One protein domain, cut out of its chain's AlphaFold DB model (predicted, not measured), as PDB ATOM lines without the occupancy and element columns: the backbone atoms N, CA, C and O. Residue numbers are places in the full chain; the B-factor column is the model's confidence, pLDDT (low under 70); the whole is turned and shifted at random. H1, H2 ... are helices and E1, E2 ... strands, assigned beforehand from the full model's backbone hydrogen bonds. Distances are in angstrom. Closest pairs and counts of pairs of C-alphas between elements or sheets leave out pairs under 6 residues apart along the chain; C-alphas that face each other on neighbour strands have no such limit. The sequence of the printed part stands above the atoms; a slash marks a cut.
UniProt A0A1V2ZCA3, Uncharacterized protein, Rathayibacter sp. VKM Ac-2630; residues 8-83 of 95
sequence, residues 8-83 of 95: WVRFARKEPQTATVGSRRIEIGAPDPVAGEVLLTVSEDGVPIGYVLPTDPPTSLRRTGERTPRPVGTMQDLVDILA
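What this domain is: This is residues 8 to 83 of the 95 residues of an uncharacterized protein of Rathayibacter sp. VKM Ac-2630 (UniProt A0A1V2ZCA3). Five antiparallel strands form one strongly twisted sheet, curled like part of a barrel that stays open between its edges E1 and E5, and this sheet curls round the short helix H2. A second short helix, H1, sits at one end of the sheet, by Gly 29 of E2 and Leu 40 of E3, while part of the link to H2, residues 70 to 71, folds back beside E5. The printed part has 76 residues with two named helices and five named strands, in the order H1 E1 E2 E3 E4 E5 H2; the sheet runs E1 E2 E3 E4 E5, and the class is mixed, helices and strands. It is compact, with a radius of gyration of the C-alphas of 11.1 A and spans of 32 by 23 by 22 A.

Where its parts are: Begin with the sheet at C-alpha 17, at (29.031, -51.375, -46.218), where E1 starts and runs to residue 21. E2 covers residues 24 to 29 and is 16.0 A long from first to last C-alpha. E3 covers residues 40 to 44, 13.3 A. E4, residues 47 to 53, is the longest strand at 17.8 A, and E5 covers residues 60 to 63. Look before the sheet for H1, residues 8 to 14, from C-alpha 8 at (23.361, -49.018, -39.191). Look after it for H2, residues 75 to 82, 10.6 A, ending at C-alpha 82, (17.570, -52.078, -54.488).

How they stand to each other: The strands make a meander, each the antiparallel neighbour of the one before, and each successive pair is a hairpin. Between E1 and E2, at 156 degrees, find N 19 and O 26 within hydrogen-bond range at 2.8 A. Between E2 and E3 look at N 27 and O 43, 2.8 A; between E3 and E4 at N 42 and O 50, 2.8 A; between E4 and E5 at N 53 and O 60, 2.8 A. The edge strands E1 and E5 are apart. H2 is on the sheet; its closest C-alphas to E1 are Val 79 and Ala 19, 7.1 A, and to E5 Leu 78 and Leu 61, 6.9 A. H1 is on the sheet but at the sheet's level, with a height over the sheet of 1.4 A; its closest C-alphas to E2 are Ala 12 and Gly 29, 5.0 A. H1 and H2 are close but not clearly touching, about perpendicular at 86 degrees, with Trp 8 and Met 75 their closest C-alphas at 6.6 A. In H2 every O i to N i+4 pair is within hydrogen-bond range; in H1, 2 of 3 are.

The domain as a whole: The C-alphas farthest apart are those of Ser 23 and Asp 56, 32.4 A. The printed part has no cut. The link from E5 to H2, 11 residues, is long. Read the B-factor column for the model's confidence: the mean pLDDT of the printed part is 83.8, and residues 32 to 36 and 56 to 58 are under 70.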
ATOM      1  N   TRP A   8      22.825 -48.553 -37.908       86.62
ATOM      2  CA  TRP A   8      23.361 -49.018 -39.191       86.62
ATOM      3  C   TRP A   8      23.910 -47.865 -40.043       86.62
ATOM      4  O   TRP A   8      24.975 -48.002 -40.644       86.62
ATOM      5  N   VAL A   9      23.259 -46.696 -40.017       87.06
ATOM      6  CA  VAL A   9      23.737 -45.496 -40.712       87.06
ATOM      7  C   VAL A   9      25.032 -44.995 -40.089       87.06
ATOM      8  O   VAL A   9      25.979 -44.663 -40.797       87.06
ATOM      9  N   ARG A  10      25.115 -44.970 -38.754       86.12
ATOM     10  CA  ARG A  10      26.345 -44.573 -38.048       86.12
ATOM     11  C   ARG A  10      27.523 -45.484 -38.395       86.12
ATOM     12  O   ARG A  10      28.636 -44.979 -38.533       86.12
ATOM     13  N   PHE A  11      27.290 -46.788 -38.534       87.38
ATOM     14  CA  PHE A  11      28.321 -47.731 -38.964       87.38
ATOM     15  C   PHE A  11      28.730 -47.499 -40.416       87.38
ATOM     16  O   PHE A  11      29.912 -47.287 -40.666       87.38
ATOM     17  N   ALA A  12      27.770 -47.406 -41.339       88.00
ATOM     18  CA  ALA A  12      28.036 -47.157 -42.757       88.00
ATOM     19  C   ALA A  12      28.752 -45.817 -43.030       88.00
ATOM     20  O   ALA A  12      29.466 -45.672 -44.022       88.00
ATOM     21  N   ARG A  13      28.613 -44.828 -42.132       86.06
ATOM     22  CA  ARG A  13      29.382 -43.572 -42.185       86.06
ATOM     23  C   ARG A  13      30.861 -43.749 -41.840       86.06
ATOM     24  O   ARG A  13      31.676 -42.983 -42.340       86.06
ATOM     25  N   LYS A  14      31.195 -44.685 -40.948       85.12
ATOM     26  CA  LYS A  14      32.579 -44.959 -40.524       85.12
ATOM     27  C   LYS A  14      33.263 -45.946 -41.459       85.12
ATOM     28  O   LYS A  14      34.430 -45.771 -41.785       85.12
ATOM     29  N   GLU A  15      32.522 -46.963 -41.873       87.44
ATOM     30  CA  GLU A  15      33.000 -48.065 -42.688       87.44
ATOM     31  C   GLU A  15      31.933 -48.377 -43.744       87.44
ATOM     32  O   GLU A  15      30.883 -48.933 -43.394       87.44
ATOM     33  N   PRO A  16      32.153 -47.979 -45.015       87.38
ATOM     34  CA  PRO A  16      31.229 -48.266 -46.104       87.38
ATOM     35  C   PRO A  16      30.860 -49.745 -46.147       87.38
ATOM     36  O   PRO A  16      31.724 -50.619 -46.150       87.38
ATOM     37  N   GLN A  17      29.562 -50.022 -46.172       88.88
ATOM     38  CA  GLN A  17      29.031 -51.375 -46.218       88.88
ATOM     39  C   GLN A  17      28.840 -51.802 -47.668       88.88
ATOM     40  O   GLN A  17      28.459 -50.997 -48.519       88.88
ATOM     41  N   THR A  18      29.070 -53.078 -47.956       88.50
ATOM     42  CA  THR A  18      28.886 -53.637 -49.298       88.50
ATOM     43  C   THR A  18      27.805 -54.709 -49.269       88.50
ATOM     44  O   THR A  18      27.799 -55.563 -48.387       88.50
ATOM     45  N   ALA A  19      26.906 -54.687 -50.247       87.62
ATOM     46  CA  ALA A  19      25.891 -55.711 -50.450       87.62
ATOM     47  C   ALA A  19      25.921 -56.210 -51.897       87.62
ATOM     48  O   ALA A  19      26.179 -55.449 -52.830       87.62
ATOM     49  N   THR A  20      25.636 -57.495 -52.098       86.31
ATOM     50  CA  THR A  20      25.513 -58.084 -53.435       86.31
ATOM     51  C   THR A  20      24.044 -58.305 -53.761       86.31
ATOM     52  O   THR A  20      23.339 -59.013 -53.046       86.31
ATOM     53  N   VAL A  21      23.585 -57.708 -54.858       83.50
ATOM     54  CA  VAL A  21      22.205 -57.782 -55.338       83.50
ATOM     55  C   VAL A  21      22.206 -58.419 -56.725       83.50
ATOM     56  O   VAL A  21      22.467 -57.765 -57.738       83.50
ATOM     57  N   GLY A  22      21.948 -59.727 -56.788       82.31
ATOM     58  CA  GLY A  22      22.147 -60.496 -58.018       82.31
ATOM     59  C   GLY A  22      23.624 -60.491 -58.421       82.31
ATOM     60  O   GLY A  22      24.460 -60.975 -57.669       82.31
ATOM     61  N   SER A  23      23.946 -59.932 -59.590       83.38
ATOM     62  CA  SER A  23      25.328 -59.739 -60.061       83.38
ATOM     63  C   SER A  23      25.912 -58.359 -59.738       83.38
ATOM     64  O   SER A  23      27.031 -58.069 -60.147       83.38
ATOM     65  N   ARG A  24      25.149 -57.486 -59.068       86.19
ATOM     66  CA  ARG A  24      25.492 -56.074 -58.854       86.19
ATOM     67  C   ARG A  24      26.106 -55.898 -57.473       86.19
ATOM     68  O   ARG A  24      25.571 -56.423 -56.492       86.19
ATOM     69  N   ARG A  25      27.201 -55.145 -57.385       88.94
ATOM     70  CA  ARG A  25      27.823 -54.764 -56.114       88.94
ATOM     71  C   ARG A  25      27.330 -53.380 -55.717       88.94
ATOM     72  O   ARG A  25      27.604 -52.401 -56.400       88.94
ATOM     73  N   ILE A  26      26.616 -53.320 -54.603       90.94
ATOM     74  CA  ILE A  26      26.110 -52.085 -54.020       90.94
ATOM     75  C   ILE A  26      27.011 -51.685 -52.858       90.94
ATOM     76  O   ILE A  26      27.287 -52.489 -51.971       90.94
ATOM     77  N   GLU A  27      27.434 -50.430 -52.846       91.50
ATOM     78  CA  GLU A  27      28.214 -49.818 -51.777       91.50
ATOM     79  C   GLU A  27      27.380 -48.730 -51.110       91.50
ATOM     80  O   GLU A  27      26.822 -47.859 -51.772       91.50
ATOM     81  N   ILE A  28      27.257 -48.804 -49.790       90.75
ATOM     82  CA  ILE A  28      26.462 -47.891 -48.972       90.75
ATOM     83  C   ILE A  28      27.396 -47.292 -47.944       90.75
ATOM     84  O   ILE A  28      27.805 -47.942 -46.980       90.75
ATOM     85  N   GLY A  29      27.775 -46.046 -48.172       85.56
ATOM     86  CA  GLY A  29      28.804 -45.433 -47.363       85.56
ATOM     87  C   GLY A  29      29.188 -44.057 -47.850       85.56
ATOM     88  O   GLY A  29      28.920 -43.687 -48.988       85.56
ATOM     89  N   ALA A  30      29.844 -43.338 -46.942       76.12
ATOM     90  CA  ALA A  30      30.233 -41.939 -47.058       76.12
ATOM     91  C   ALA A  30      29.037 -40.972 -47.228       76.12
ATOM     92  O   ALA A  30      28.197 -41.145 -48.112       76.12
ATOM     93  N   PRO A  31      28.926 -39.928 -46.390       70.81
ATOM     94  CA  PRO A  31      28.013 -38.833 -46.689       70.81
ATOM     95  C   PRO A  31      28.464 -38.154 -47.986       70.81
ATOM     96  O   PRO A  31      29.665 -37.986 -48.206       70.81
ATOM     97  N   ASP A  32      27.516 -37.752 -48.831       69.00
ATOM     98  CA  ASP A  32      27.837 -36.899 -49.973       69.00
ATOM     99  C   ASP A  32      28.365 -35.549 -49.440       69.00
ATOM    100  O   ASP A  32      27.617 -34.834 -48.757       69.00
ATOM    101  N   PRO A  33      29.637 -35.190 -49.704       62.75
ATOM    102  CA  PRO A  33      30.230 -33.963 -49.183       62.75
ATOM    103  C   PRO A  33      29.580 -32.698 -49.760       62.75
ATOM    104  O   PRO A  33      29.739 -31.626 -49.181       62.75
ATOM    105  N   VAL A  34      28.856 -32.803 -50.878       63.81
ATOM    106  CA  VAL A  34      28.260 -31.662 -51.581       63.81
ATOM    107  C   VAL A  34      26.891 -31.297 -51.011       63.81
ATOM    108  O   VAL A  34      26.519 -30.127 -51.014       63.81
ATOM    109  N   ALA A  35      26.135 -32.278 -50.512       64.75
ATOM    110  CA  ALA A  35      24.717 -32.078 -50.229       64.75
ATOM    111  C   ALA A  35      24.407 -31.668 -48.783       64.75
ATOM    112  O   ALA A  35      23.386 -31.023 -48.573       64.75
ATOM    113  N   GLY A  36      25.221 -32.038 -47.784       66.38
ATOM    114  CA  GLY A  36      25.017 -31.700 -46.355       66.38
ATOM    115  C   GLY A  36      23.749 -32.280 -45.690       66.38
ATOM    116  O   GLY A  36      23.712 -32.462 -44.477       66.38
ATOM    117  N   GLU A  37      22.742 -32.626 -46.489       76.50
ATOM    118  CA  GLU A  37      21.447 -33.212 -46.134       76.50
ATOM    119  C   GLU A  37      21.410 -34.732 -46.378       76.50
ATOM    120  O   GLU A  37      20.404 -35.390 -46.128       76.50
ATOM    121  N   VAL A  38      22.504 -35.304 -46.886       84.12
ATOM    122  CA  VAL A  38      22.634 -36.734 -47.183       84.12
ATOM    123  C   VAL A  38      23.353 -37.432 -46.036       84.12
ATOM    124  O   VAL A  38      24.441 -37.031 -45.626       84.12
ATOM    125  N   LEU A  39      22.769 -38.525 -45.544       85.81
ATOM    126  CA  LEU A  39      23.399 -39.370 -44.532       85.81
ATOM    127  C   LEU A  39      24.428 -40.315 -45.152       85.81
ATOM    128  O   LEU A  39      25.518 -40.469 -44.597       85.81
ATOM    129  N   LEU A  40      24.076 -40.953 -46.274       89.75
ATOM    130  CA  LEU A  40      24.915 -41.914 -46.995       89.75
ATOM    131  C   LEU A  40      24.648 -41.842 -48.495       89.75
ATOM    132  O   LEU A  40      23.495 -41.727 -48.916       89.75
ATOM    133  N   THR A  41      25.695 -42.011 -49.291       90.94
ATOM    134  CA  THR A  41      25.579 -42.303 -50.718       90.94
ATOM    135  C   THR A  41      25.412 -43.805 -50.921       90.94
ATOM    136  O   THR A  41      26.032 -44.621 -50.235       90.94
ATOM    137  N   VAL A  42      24.549 -44.169 -51.864       91.44
ATOM    138  CA  VAL A  42      24.394 -45.531 -52.368       91.44
ATOM    139  C   VAL A  42      24.953 -45.555 -53.781       91.44
ATOM    140  O   VAL A  42      24.452 -44.848 -54.657       91.44
ATOM    141  N   SER A  43      25.964 -46.382 -53.998       90.69
ATOM    142  CA  SER A  43      26.663 -46.517 -55.268       90.69
ATOM    143  C   SER A  43      26.612 -47.948 -55.776       90.69
ATOM    144  O   SER A  43      26.504 -48.897 -55.004       90.69
ATOM    145  N   GLU A  44      26.720 -48.105 -57.084       90.25
ATOM    146  CA  GLU A  44      26.869 -49.384 -57.763       90.25
ATOM    147  C   GLU A  44      28.108 -49.334 -58.632       90.25
ATOM    148  O   GLU A  44      28.219 -48.454 -59.485       90.25
ATOM    149  N   ASP A  45      29.056 -50.234 -58.374       86.19
ATOM    150  CA  ASP A  45      30.360 -50.245 -59.049       86.19
ATOM    151  C   ASP A  45      31.020 -48.844 -59.086       86.19
ATOM    152  O   ASP A  45      31.600 -48.418 -60.085       86.19
ATOM    153  N   GLY A  46      30.892 -48.094 -57.981       84.44
ATOM    154  CA  GLY A  46      31.408 -46.727 -57.824       84.44
ATOM    155  C   GLY A  46      30.525 -45.605 -58.389       84.44
ATOM    156  O   GLY A  46      30.835 -44.433 -58.180       84.44
ATOM    157  N   VAL A  47      29.414 -45.919 -59.061       87.56
ATOM    158  CA  VAL A  47      28.485 -44.931 -59.633       87.56
ATOM    159  C   VAL A  47      27.346 -44.630 -58.652       87.56
ATOM    160  O   VAL A  47      26.637 -45.559 -58.274       87.56
ATOM    161  N   PRO A  48      27.095 -43.366 -58.261       88.38
ATOM    162  CA  PRO A  48      25.983 -43.022 -57.373       88.38
ATOM    163  C   PRO A  48      24.612 -43.354 -57.986       88.38
ATOM    164  O   PRO A  48      24.217 -42.801 -59.015       88.38
ATOM    165  N   ILE A  49      23.852 -44.226 -57.322       89.38
ATOM    166  CA  ILE A  49      22.502 -44.653 -57.729       89.38
ATOM    167  C   ILE A  49      21.403 -44.166 -56.778       89.38
ATOM    168  O   ILE A  49      20.214 -44.309 -57.079       89.38
ATOM    169  N   GLY A  50      21.767 -43.601 -55.627       90.00
ATOM    170  CA  GLY A  50      20.812 -43.055 -54.676       90.00
ATOM    171  C   GLY A  50      21.449 -42.540 -53.396       90.00
ATOM    172  O   GLY A  50      22.662 -42.582 -53.212       90.00
ATOM    173  N   TYR A  51      20.596 -42.058 -52.499       90.31
ATOM    174  CA  TYR A  51      21.001 -41.409 -51.260       90.31
ATOM    175  C   TYR A  51      20.092 -41.826 -50.110       90.31
ATOM    176  O   TYR A  51      18.872 -41.903 -50.274       90.31
ATOM    177  N   VAL A  52      20.683 -42.051 -48.940       89.62
ATOM    178  CA  VAL A  52      19.959 -42.185 -47.675       89.62
ATOM    179  C   VAL A  52      19.816 -40.797 -47.070       89.62
ATOM    180  O   VAL A  52      20.809 -40.109 -46.826       89.62
ATOM    181  N   LEU A  53      18.577 -40.386 -46.838       88.12
ATOM    182  CA  LEU A  53      18.209 -39.072 -46.321       88.12
ATOM    183  C   LEU A  53      17.714 -39.192 -44.873       88.12
ATOM    184  O   LEU A  53      17.121 -40.220 -44.532       88.12
ATOM    185  N   PRO A  54      17.914 -38.169 -44.023       82.56
ATOM    186  CA  PRO A  54      17.266 -38.097 -42.723       82.56
ATOM    187  C   PRO A  54      15.772 -37.803 -42.921       82.56
ATOM    188  O   PRO A  54      15.405 -36.824 -43.565       82.56
ATOM    189  N   THR A  55      14.910 -38.659 -42.380       77.62
ATOM    190  CA  THR A  55      13.445 -38.499 -42.402       77.62
ATOM    191  C   THR A  55      12.855 -38.894 -41.051       77.62
ATOM    192  O   THR A  55      13.539 -39.556 -40.272       77.62
ATOM    193  N   ASP A  56      11.596 -38.528 -40.814       65.00
ATOM    194  CA  ASP A  56      10.732 -39.078 -39.763       65.00
ATOM    195  C   ASP A  56       9.573 -39.830 -40.453       65.00
ATOM    196  O   ASP A  56       8.820 -39.186 -41.199       65.00
ATOM    197  N   PRO A  57       9.440 -41.171 -40.325       59.69
ATOM    198  CA  PRO A  57      10.241 -42.124 -39.529       59.69
ATOM    199  C   PRO A  57      11.678 -42.349 -40.069       59.69
ATOM    200  O   PRO A  57      11.978 -41.918 -41.191       59.69
ATOM    201  N   PRO A  58      12.597 -42.978 -39.289       68.56
ATOM    202  CA  PRO A  58      14.024 -42.696 -39.379       68.56
ATOM    203  C   PRO A  58      14.652 -43.295 -40.633       68.56
ATOM    204  O   PRO A  58      14.926 -44.487 -40.727       68.56
ATOM    205  N   THR A  59      14.962 -42.386 -41.549       81.75
ATOM    206  CA  THR A  59      15.700 -42.554 -42.805       81.75
ATOM    207  C   THR A  59      14.935 -43.131 -43.992       81.75
ATOM    208  O   THR A  59      14.124 -44.045 -43.880       81.75
ATOM    209  N   SER A  60      15.203 -42.555 -45.167       84.94
ATOM    210  CA  SER A  60      14.585 -42.945 -46.435       84.94
ATOM    211  C   SER A  60      15.621 -43.010 -47.556       84.94
ATOM    212  O   SER A  60      16.490 -42.145 -47.651       84.94
ATOM    213  N   LEU A  61      15.508 -44.001 -48.439       88.12
ATOM    214  CA  LEU A  61      16.271 -44.107 -49.678       88.12
ATOM    215  C   LEU A  61      15.584 -43.308 -50.789       88.12
ATOM    216  O   LEU A  61      14.429 -43.568 -51.122       88.12
ATOM    217  N   ARG A  62      16.314 -42.398 -51.432       88.25
ATOM    218  CA  ARG A  62      15.911 -41.762 -52.694       88.25
ATOM    219  C   ARG A  62      16.870 -42.186 -53.798       88.25
ATOM    220  O   ARG A  62      18.039 -41.801 -53.761       88.25
ATOM    221  N   ARG A  63      16.400 -42.957 -54.783       86.44
ATOM    222  CA  ARG A  63      17.215 -43.299 -55.959       86.44
ATOM    223  C   ARG A  63      17.427 -42.077 -56.852       86.44
ATOM    224  O   ARG A  63      16.596 -41.167 -56.887       86.44
ATOM    225  N   THR A  64      18.515 -42.069 -57.612       81.19
ATOM    226  CA  THR A  64      18.769 -41.045 -58.628       81.19
ATOM    227  C   THR A  64      17.615 -41.029 -59.635       81.19
ATOM    228  O   THR A  64      17.277 -42.052 -60.223       81.19
ATOM    229  N   GLY A  65      16.978 -39.867 -59.809       78.75
ATOM    230  CA  GLY A  65      15.813 -39.693 -60.685       78.75
ATOM    231  C   GLY A  65      14.450 -39.980 -60.036       78.75
ATOM    232  O   GLY A  65      13.425 -39.653 -60.634       78.75
ATOM    233  N   GLU A  66      14.398 -40.517 -58.812       83.25
ATOM    234  CA  GLU A  66      13.145 -40.659 -58.063       83.25
ATOM    235  C   GLU A  66      12.820 -39.382 -57.273       83.25
ATOM    236  O   GLU A  66      13.674 -38.789 -56.613       83.25
ATOM    237  N   ARG A  67      11.547 -38.963 -57.314       78.06
ATOM    238  CA  ARG A  67      11.055 -37.822 -56.521       78.06
ATOM    239  C   ARG A  67      10.674 -38.208 -55.096       78.06
ATOM    240  O   ARG A  67      10.819 -37.386 -54.198       78.06
ATOM    241  N   THR A  68      10.193 -39.432 -54.902       82.81
ATOM    242  CA  THR A  68       9.629 -39.890 -53.630       82.81
ATOM    243  C   THR A  68      10.616 -40.819 -52.930       82.81
ATOM    244  O   THR A  68      10.864 -41.913 -53.442       82.81
ATOM    245  N   PRO A  69      11.185 -40.417 -51.779       85.75
ATOM    246  CA  PRO A  69      11.987 -41.306 -50.951       85.75
ATOM    247  C   PRO A  69      11.145 -42.464 -50.405       85.75
ATOM    248  O   PRO A  69       9.947 -42.316 -50.164       85.75
ATOM    249  N   ARG A  70      11.779 -43.612 -50.181       88.19
ATOM    250  CA  ARG A  70      11.162 -44.795 -49.575       88.19
ATOM    251  C   ARG A  70      11.763 -45.027 -48.191       88.19
ATOM    252  O   ARG A  70      12.988 -45.034 -48.101       88.19
ATOM    253  N   PRO A  71      10.957 -45.224 -47.138       88.06
ATOM    254  CA  PRO A  71      11.478 -45.430 -45.790       88.06
ATOM    255  C   PRO A  71      12.355 -46.686 -45.726       88.06
ATOM    256  O   PRO A  71      12.025 -47.705 -46.334       88.06
ATOM    257  N   VAL A  72      13.465 -46.600 -44.995       88.69
ATOM    258  CA  VAL A  72      14.403 -47.703 -44.751       88.69
ATOM    259  C   VAL A  72      14.719 -47.770 -43.262       88.69
ATOM    260  O   VAL A  72      15.389 -46.899 -42.718       88.69
ATOM    261  N   GLY A  73      14.234 -48.804 -42.580       85.12
ATOM    262  CA  GLY A  73      14.530 -49.012 -41.163       85.12
ATOM    263  C   GLY A  73      15.878 -49.698 -40.958       85.12
ATOM    264  O   GLY A  73      16.588 -49.423 -39.987       85.12
ATOM    265  N   THR A  74      16.254 -50.570 -41.894       87.25
ATOM    266  CA  THR A  74      17.470 -51.382 -41.836       87.25
ATOM    267  C   THR A  74      18.261 -51.360 -43.147       87.25
ATOM    268  O   THR A  74      17.756 -51.006 -44.212       87.25
ATOM    269  N   MET A  75      19.519 -51.803 -43.074       85.38
ATOM    270  CA  MET A  75      20.343 -52.074 -44.255       85.38
ATOM    271  C   MET A  75      19.689 -53.111 -45.184       85.38
ATOM    272  O   MET A  75      19.783 -52.985 -46.402       85.38
ATOM    273  N   GLN A  76      19.011 -54.119 -44.623       86.00
ATOM    274  CA  GLN A  76      18.331 -55.141 -45.417       86.00
ATOM    275  C   GLN A  76      17.163 -54.539 -46.204       86.00
ATOM    276  O   GLN A  76      17.058 -54.806 -47.394       86.00
ATOM    277  N   ASP A  77      16.371 -53.648 -45.596       88.31
ATOM    278  CA  ASP A  77      15.271 -52.954 -46.286       88.31
ATOM    279  C   ASP A  77      15.790 -52.183 -47.506       88.31
ATOM    280  O   ASP A  77      15.188 -52.194 -48.579       88.31
ATOM    281  N   LEU A  78      16.942 -51.521 -47.353       88.62
ATOM    282  CA  LEU A  78      17.598 -50.806 -48.439       88.62
ATOM    283  C   LEU A  78      18.010 -51.769 -49.561       88.62
ATOM    284  O   LEU A  78      17.742 -51.491 -50.730       88.62
ATOM    285  N   VAL A  79      18.622 -52.904 -49.223       86.69
ATOM    286  CA  VAL A  79      19.012 -53.942 -50.191       86.69
ATOM    287  C   VAL A  79      17.792 -54.525 -50.905       86.69
ATOM    288  O   VAL A  79      17.825 -54.673 -52.125       86.69
ATOM    289  N   ASP A  80      16.702 -54.779 -50.187       86.75
ATOM    290  CA  ASP A  80      15.455 -55.309 -50.741       86.75
ATOM    291  C   ASP A  80      14.794 -54.312 -51.695       86.75
ATOM    292  O   ASP A  80      14.299 -54.690 -52.758       86.75
ATOM    293  N   ILE A  81      14.843 -53.016 -51.371       86.50
ATOM    294  CA  ILE A  81      14.391 -51.963 -52.281       86.50
ATOM    295  C   ILE A  81      15.284 -51.905 -53.517       86.50
ATOM    296  O   ILE A  81      14.768 -51.644 -54.602       86.50
ATOM    297  N   LEU A  82      16.602 -52.091 -53.383       84.19
ATOM    298  CA  LEU A  82      17.570 -52.078 -54.488       84.19
ATOM    299  C   LEU A  82      17.533 -53.336 -55.353       84.19
ATOM    300  O   LEU A  82      17.906 -53.272 -56.530       84.19
ATOM    301  N   ALA A  83      17.045 -54.445 -54.801       81.75
ATOM    302  CA  ALA A  83      16.837 -55.671 -55.538       81.75
ATOM    303  C   ALA A  83      15.998 -55.406 -56.790       81.75
ATOM    304  O   ALA A  83      15.035 -54.630 -56.748       81.75
TER     305      ALA A  83